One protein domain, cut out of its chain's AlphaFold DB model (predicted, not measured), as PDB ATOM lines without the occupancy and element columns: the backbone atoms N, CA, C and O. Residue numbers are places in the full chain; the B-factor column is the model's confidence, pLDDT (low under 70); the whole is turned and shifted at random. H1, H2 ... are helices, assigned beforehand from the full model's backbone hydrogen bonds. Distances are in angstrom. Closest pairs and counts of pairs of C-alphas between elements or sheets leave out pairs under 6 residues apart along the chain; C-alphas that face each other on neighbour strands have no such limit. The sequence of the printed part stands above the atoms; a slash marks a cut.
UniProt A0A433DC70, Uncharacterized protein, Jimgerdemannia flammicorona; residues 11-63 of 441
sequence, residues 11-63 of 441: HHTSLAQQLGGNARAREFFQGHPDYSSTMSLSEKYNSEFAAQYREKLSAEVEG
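What this domain is: This is residues 11 to 63 of the 441 residues of an uncharacterized protein of Jimgerdemannia flammicorona (UniProt A0A433DC70). One long helix, H4, makes one side of an elongated body, and the earlier helices H1 and H2 follow one another along its other side, H1 packing on residues 57 to 61 of H4 and H2 on residues 49 to 53. At the end where H4 begins, the chain loops over from H2 through residues 31 to 40 to the short helix H3, and residues 38 to 43 stick out there. The printed part has 53 residues with four named helices, in the order H1, H2, H3, H4, and no named strand; its class is all helix. It is only just compact, close to loose, with a radius of gyration of the C-alphas of 11.5 A, and its C-alphas span 34 by 19 by 17 A.

Where its parts are: Begin with the longest helix, H4, residues 48 to 61: find C-alpha 48 at (15.296, -15.253, 38.894), from where the helix runs 20.1 A to C-alpha 61 at (15.616, -35.060, 42.139). Then go to the first printed residue, His 11, with its C-alpha at (17.738, -41.569, 35.615); here H1 begins, residues 11 to 19, 12.1 A long. After Gly 20 comes H2, residues 21 to 30, 14.6 A from first to last C-alpha. H3, residues 41 to 45, measures 6.4 A.

How they stand to each other: Start from H4 and look first at its residues 57 to 61, which alone touch H1; the closest C-alphas are those of Ala 16 and Val 61, 6.1 A apart. The two helices run opposite ways at a steep tilt of 63 degrees. With residues 49 to 53 alone, H4 touches H2, where the closest C-alphas are those of Phe 29 and Phe 49, 6.8 A apart. H2 and H4 also run opposite ways, at a steep tilt of 41 degrees. H3 is close to H4 but not clearly touching it, and their closest C-alphas, of Lys 44 and Ala 50, are 6.9 A apart. H1 and H2 meet only through their link. H3 is apart from H1 and from H2. Along the backbones of H1, H2, H3 and H4 you will find every O i to N i+4 pair within hydrogen-bond range.

The domain as a whole: Look for the two C-alphas farthest apart at His 11 and Thr 38, 34.8 A from each other; the first and last printed C-alphas, of His 11 and Gly 63, are 13.3 A apart. The printed part runs from residue 11 to residue 63 with no cut. The links H1 to H2 and H3 to H4 are tight, and the link H2 to H3, with 10 residues, is short; no link is long. Residues 38 to 43, of which 41 to 43 belong to H3, stand free. In the B-factor column the mean pLDDT of the printed part is 76.0, and residues 11 to 19 are under 70.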
ATOM      1  N   HIS A  11      18.724 -41.499  34.533       54.25
ATOM      2  CA  HIS A  11      17.738 -41.569  35.615       54.25
ATOM      3  C   HIS A  11      17.372 -40.188  36.178       54.25
ATOM      4  O   HIS A  11      16.239 -39.968  36.592       54.25
ATOM      5  N   HIS A  12      18.305 -39.235  36.181       54.53
ATOM      6  CA  HIS A  12      18.058 -37.886  36.690       54.53
ATOM      7  C   HIS A  12      17.130 -37.101  35.755       54.53
ATOM      8  O   HIS A  12      16.278 -36.351  36.221       54.53
ATOM      9  N   THR A  13      17.251 -37.307  34.438       59.75
ATOM     10  CA  THR A  13      16.389 -36.667  33.433       59.75
ATOM     11  C   THR A  13      14.958 -37.196  33.481       59.75
ATOM     12  O   THR A  13      14.027 -36.397  33.468       59.75
ATOM     13  N   SER A  14      14.754 -38.511  33.640       61.81
ATOM     14  CA  SER A  14      13.400 -39.075  33.777       61.81
ATOM     15  C   SER A  14      12.713 -38.636  35.074       61.81
ATOM     16  O   SER A  14      11.519 -38.351  35.081       61.81
ATOM     17  N   LEU A  15      13.471 -38.535  36.171       63.50
ATOM     18  CA  LEU A  15      12.945 -38.062  37.453       63.50
ATOM     19  C   LEU A  15      12.645 -36.561  37.429       63.50
ATOM     20  O   LEU A  15      11.614 -36.148  37.950       63.50
ATOM     21  N   ALA A  16      13.482 -35.748  36.779       61.06
ATOM     22  CA  ALA A  16      13.213 -34.322  36.597       61.06
ATOM     23  C   ALA A  16      11.917 -34.084  35.802       61.06
ATOM     24  O   ALA A  16      11.121 -33.216  36.163       61.06
ATOM     25  N   GLN A  17      11.672 -34.893  34.768       66.62
ATOM     26  CA  GLN A  17      10.457 -34.817  33.955       66.62
ATOM     27  C   GLN A  17       9.208 -35.271  34.733       66.62
ATOM     28  O   GLN A  17       8.138 -34.681  34.585       66.62
ATOM     29  N   GLN A  18       9.349 -36.267  35.614       64.31
ATOM     30  CA  GLN A  18       8.258 -36.792  36.441       64.31
ATOM     31  C   GLN A  18       7.932 -35.914  37.664       64.31
ATOM     32  O   GLN A  18       6.775 -35.842  38.077       64.31
ATOM     33  N   LEU A  19       8.932 -35.246  38.248       63.91
ATOM     34  CA  LEU A  19       8.775 -34.387  39.431       63.91
ATOM     35  C   LEU A  19       8.411 -32.940  39.079       63.91
ATOM     36  O   LEU A  19       7.719 -32.282  39.859       63.91
ATOM     37  N   GLY A  20       8.839 -32.462  37.907       70.75
ATOM     38  CA  GLY A  20       8.478 -31.154  37.374       70.75
ATOM     39  C   GLY A  20       7.077 -31.140  36.773       70.75
ATOM     40  O   GLY A  20       6.088 -30.983  37.484       70.75
ATOM     41  N   GLY A  21       6.982 -31.273  35.452       74.38
ATOM     42  CA  GLY A  21       5.724 -31.143  34.716       74.38
ATOM     43  C   GLY A  21       5.210 -29.697  34.618       74.38
ATOM     44  O   GLY A  21       5.336 -28.880  35.534       74.38
ATOM     45  N   ASN A  22       4.580 -29.374  33.486       78.69
ATOM     46  CA  ASN A  22       4.179 -28.001  33.141       78.69
ATOM     47  C   ASN A  22       3.210 -27.381  34.155       78.69
ATOM     48  O   ASN A  22       3.228 -26.170  34.363       78.69
ATOM     49  N   ALA A  23       2.370 -28.205  34.789       78.12
ATOM     50  CA  ALA A  23       1.421 -27.762  35.805       78.12
ATOM     51  C   ALA A  23       2.138 -27.197  37.042       78.12
ATOM     52  O   ALA A  23       1.878 -26.061  37.433       78.12
ATOM     53  N   ARG A  24       3.127 -27.921  37.587       80.38
ATOM     54  CA  ARG A  24       3.883 -27.462  38.764       80.38
ATOM     55  C   ARG A  24       4.772 -26.263  38.450       80.38
ATOM     56  O   ARG A  24       4.937 -25.387  39.296       80.38
ATOM     57  N   ALA A  25       5.328 -26.201  37.238       77.88
ATOM     58  CA  ALA A  25       6.088 -25.037  36.784       77.88
ATOM     59  C   ALA A  25       5.199 -23.789  36.721       77.88
ATOM     60  O   ALA A  25       5.582 -22.714  37.182       77.88
ATOM     61  N   ARG A  26       3.978 -23.947  36.202       79.75
ATOM     62  CA  ARG A  26       2.992 -22.873  36.094       79.75
ATOM     63  C   ARG A  26       2.544 -22.365  37.462       79.75
ATOM     64  O   ARG A  26       2.529 -21.156  37.661       79.75
ATOM     65  N   GLU A  27       2.238 -23.260  38.396       83.06
ATOM     66  CA  GLU A  27       1.877 -22.901  39.776       83.06
ATOM     67  C   GLU A  27       3.009 -22.142  40.481       83.06
ATOM     68  O   GLU A  27       2.774 -21.104  41.101       83.06
ATOM     69  N   PHE A  28       4.256 -22.605  40.332       82.94
ATOM     70  CA  PHE A  28       5.417 -21.942  40.932       82.94
ATOM     71  C   PHE A  28       5.659 -20.548  40.340       82.94
ATOM     72  O   PHE A  28       5.986 -19.614  41.068       82.94
ATOM     73  N   PHE A  29       5.470 -20.389  39.029       84.44
ATOM     74  CA  PHE A  29       5.636 -19.095  38.369       84.44
ATOM     75  C   PHE A  29       4.524 -18.124  38.761       84.44
ATOM     76  O   PHE A  29       4.823 -16.992  39.120       84.44
ATOM     77  N   GLN A  30       3.266 -18.565  38.790       83.19
ATOM     78  CA  GLN A  30       2.135 -17.725  39.204       83.19
ATOM     79  C   GLN A  30       2.231 -17.250  40.660       83.19
ATOM     80  O   GLN A  30       1.721 -16.179  40.981       83.19
ATOM     81  N   GLY A  31       2.895 -18.016  41.531       79.06
ATOM     82  CA  GLY A  31       3.136 -17.631  42.922       79.06
ATOM     83  C   GLY A  31       4.256 -16.603  43.122       79.06
ATOM     84  O   GLY A  31       4.407 -16.094  44.233       79.06
ATOM     85  N   HIS A  32       5.052 -16.291  42.093       79.25
ATOM     86  CA  HIS A  32       6.171 -15.360  42.222       79.25
ATOM     87  C   HIS A  32       5.723 -13.909  41.948       79.25
ATOM     88  O   HIS A  32       5.094 -13.656  40.921       79.25
ATOM     89  N   PRO A  33       6.078 -12.924  42.799       77.50
ATOM     90  CA  PRO A  33       5.629 -11.532  42.647       77.50
ATOM     91  C   PRO A  33       6.103 -10.867  41.344       77.50
ATOM     92  O   PRO A  33       5.433  -9.986  40.818       77.50
ATOM     93  N   ASP A  34       7.238 -11.318  40.808       75.81
ATOM     94  CA  ASP A  34       7.824 -10.799  39.563       75.81
ATOM     95  C   ASP A  34       7.294 -11.488  38.290       75.81
ATOM     96  O   ASP A  34       7.774 -11.214  37.187       75.81
ATOM     97  N   TYR A  35       6.339 -12.413  38.412       80.06
ATOM     98  CA  TYR A  35       5.768 -13.101  37.261       80.06
ATOM     99  C   TYR A  35       4.675 -12.264  36.592       80.06
ATOM    100  O   TYR A  35       3.674 -11.899  37.204       80.06
ATOM    101  N   SER A  36       4.831 -12.024  35.290       75.12
ATOM    102  CA  SER A  36       3.783 -11.445  34.452       75.12
ATOM    103  C   SER A  36       3.448 -12.370  33.286       75.12
ATOM    104  O   SER A  36       4.331 -12.859  32.579       75.12
ATOM    105  N   SER A  37       2.148 -12.554  33.036       73.38
ATOM    106  CA  SER A  37       1.632 -13.348  31.912       73.38
ATOM    107  C   SER A  37       2.009 -12.761  30.540       73.38
ATOM    108  O   SER A  37       2.002 -13.468  29.536       73.38
ATOM    109  N   THR A  38       2.384 -11.476  30.486       77.50
ATOM    110  CA  THR A  38       2.762 -10.777  29.246       77.50
ATOM    111  C   THR A  38       4.262 -10.816  28.928       77.50
ATOM    112  O   THR A  38       4.657 -10.291  27.888       77.50
ATOM    113  N   MET A  39       5.103 -11.416  29.785       72.44
ATOM    114  CA  MET A  39       6.549 -11.525  29.535       72.44
ATOM    115  C   MET A  39       6.853 -12.402  28.320       72.44
ATOM    116  O   MET A  39       6.201 -13.430  28.097       72.44
ATOM    117  N   SER A  40       7.890 -12.029  27.562       77.06
ATOM    118  CA  SER A  40       8.375 -12.875  26.475       77.06
ATOM    119  C   SER A  40       8.924 -14.191  27.025       77.06
ATOM    120  O   SER A  40       9.368 -14.293  28.172       77.06
ATOM    121  N   LEU A  41       8.903 -15.227  26.191       73.69
ATOM    122  CA  LEU A  41       9.354 -16.559  26.579       73.69
ATOM    123  C   LEU A  41      10.809 -16.552  27.080       73.69
ATOM    124  O   LEU A  41      11.122 -17.152  28.105       73.69
ATOM    125  N   SER A  42      11.685 -15.809  26.400       74.44
ATOM    126  CA  SER A  42      13.093 -15.682  26.786       74.44
ATOM    127  C   SER A  42      13.260 -15.000  28.147       74.44
ATOM    128  O   SER A  42      14.044 -15.464  28.970       74.44
ATOM    129  N   GLU A  43      12.502 -13.939  28.425       77.56
ATOM    130  CA  GLU A  43      12.540 -13.253  29.725       77.56
ATOM    131  C   GLU A  43      12.031 -14.154  30.848       77.56
ATOM    132  O   GLU A  43      12.623 -14.194  31.925       77.56
ATOM    133  N   LYS A  44      10.986 -14.939  30.573       81.12
ATOM    134  CA  LYS A  44      10.421 -15.894  31.526       81.12
ATOM    135  C   LYS A  44      11.421 -16.976  31.934       81.12
ATOM    136  O   LYS A  44      11.457 -17.321  33.107       81.12
ATOM    137  N   TYR A  45      12.232 -17.492  31.008       75.50
ATOM    138  CA  TYR A  45      13.227 -18.536  31.308       75.50
ATOM    139  C   TYR A  45      14.575 -18.000  31.816       75.50
ATOM    140  O   TYR A  45      15.335 -18.742  32.443       75.50
ATOM    141  N   ASN A  46      14.870 -16.719  31.587       81.31
ATOM    142  CA  ASN A  46      16.073 -16.051  32.091       81.31
ATOM    143  C   ASN A  46      15.846 -15.288  33.407       81.31
ATOM    144  O   ASN A  46      16.758 -14.619  33.890       81.31
ATOM    145  N   SER A  47      14.652 -15.381  33.988       83.00
ATOM    146  CA  SER A  47      14.301 -14.721  35.240       83.00
ATOM    147  C   SER A  47      14.866 -15.435  36.474       83.00
ATOM    148  O   SER A  47      15.210 -16.623  36.457       83.00
ATOM    149  N   GLU A  48      14.894 -14.711  37.593       77.88
ATOM    150  CA  GLU A  48      15.296 -15.253  38.894       77.88
ATOM    151  C   GLU A  48      14.332 -16.343  39.389       77.88
ATOM    152  O   GLU A  48      14.772 -17.359  39.926       77.88
ATOM    153  N   PHE A  49      13.025 -16.213  39.129       81.31
ATOM    154  CA  PHE A  49      12.051 -17.245  39.499       81.31
ATOM    155  C   PHE A  49      12.250 -18.545  38.703       81.31
ATOM    156  O   PHE A  49      12.111 -19.638  39.252       81.31
ATOM    157  N   ALA A  50      12.660 -18.465  37.433       82.31
ATOM    158  CA  ALA A  50      13.004 -19.649  36.648       82.31
ATOM    159  C   ALA A  50      14.327 -20.285  37.101       82.31
ATOM    160  O   ALA A  50      14.504 -21.501  37.000       82.31
ATOM    161  N   ALA A  51      15.278 -19.497  37.613       81.81
ATOM    162  CA  ALA A  51      16.480 -20.032  38.253       81.81
ATOM    163  C   ALA A  51      16.144 -20.788  39.550       81.81
ATOM    164  O   ALA A  51      16.598 -21.919  39.721       81.81
ATOM    165  N   GLN A  52      15.283 -20.220  40.399       82.69
ATOM    166  CA  GLN A  52      14.824 -20.862  41.636       82.69
ATOM    167  C   GLN A  52      14.058 -22.162  41.372       82.69
ATOM    168  O   GLN A  52      14.253 -23.145  42.081       82.69
ATOM    169  N   TYR A  53      13.227 -22.205  40.327       82.38
ATOM    170  CA  TYR A  53      12.504 -23.423  39.962       82.38
ATOM    171  C   TYR A  53      13.441 -24.541  39.481       82.38
ATOM    172  O   TYR A  53      13.263 -25.698  39.854       82.38
ATOM    173  N   ARG A  54      14.486 -24.206  38.710       83.19
ATOM    174  CA  ARG A  54      15.522 -25.173  38.299       83.19
ATOM    175  C   ARG A  54      16.275 -25.743  39.498       83.19
ATOM    176  O   ARG A  54      16.510 -26.946  39.552       83.19
ATOM    177  N   GLU A  55      16.615 -24.893  40.462       82.25
ATOM    178  CA  GLU A  55      17.264 -25.313  41.705       82.25
ATOM    179  C   GLU A  55      16.341 -26.207  42.546       82.25
ATOM    180  O   GLU A  55      16.766 -27.270  43.003       82.25
ATOM    181  N   LYS A  56      15.057 -25.845  42.660       83.12
ATOM    182  CA  LYS A  56      14.033 -26.655  43.329       83.12
ATOM    183  C   LYS A  56      13.919 -28.049  42.717       83.12
ATOM    184  O   LYS A  56      13.979 -29.031  43.449       83.12
ATOM    185  N   LEU A  57      13.825 -28.145  41.391       82.50
ATOM    186  CA  LEU A  57      13.776 -29.436  40.704       82.50
ATOM    187  C   LEU A  57      15.057 -30.242  40.912       82.50
ATOM    188  O   LEU A  57      14.981 -31.434  41.181       82.50
ATOM    189  N   SER A  58      16.234 -29.610  40.845       79.88
ATOM    190  CA  SER A  58      17.491 -30.319  41.112       79.88
ATOM    191  C   SER A  58      17.557 -30.866  42.541       79.88
ATOM    192  O   SER A  58      17.965 -32.006  42.735       79.88
ATOM    193  N   ALA A  59      17.073 -30.106  43.526       79.38
ATOM    194  CA  ALA A  59      17.015 -30.540  44.916       79.38
ATOM    195  C   ALA A  59      16.000 -31.676  45.128       79.38
ATOM    196  O   ALA A  59      16.318 -32.640  45.819       79.38
ATOM    197  N   GLU A  60      14.820 -31.607  44.501       79.25
ATOM    198  CA  GLU A  60      13.809 -32.674  44.560       79.25
ATOM    199  C   GLU A  60      14.306 -33.973  43.918       79.25
ATOM    200  O   GLU A  60      14.097 -35.050  44.476       79.25
ATOM    201  N   VAL A  61      15.021 -33.884  42.793       79.31
ATOM    202  CA  VAL A  61      15.616 -35.060  42.139       79.31
ATOM    203  C   VAL A  61      16.763 -35.642  42.978       79.31
ATOM    204  O   VAL A  61      16.903 -36.859  43.064       79.31
ATOM    205  N   GLU A  62      17.548 -34.797  43.653       77.06
ATOM    206  CA  GLU A  62      18.611 -35.225  44.578       77.06
ATOM    207  C   GLU A  62      18.087 -35.677  45.960       77.06
ATOM    208  O   GLU A  62      18.875 -36.125  46.796       77.06
ATOM    209  N   GLY A  63      16.780 -35.550  46.229       74.75
ATOM    210  CA  GLY A  63      16.172 -35.873  47.525       74.75
ATOM    211  C   GLY A  63      16.601 -34.943  48.667       74.75
ATOM    212  O   GLY A  63      16.573 -35.335  49.836       74.75
TER     213      GLY A  63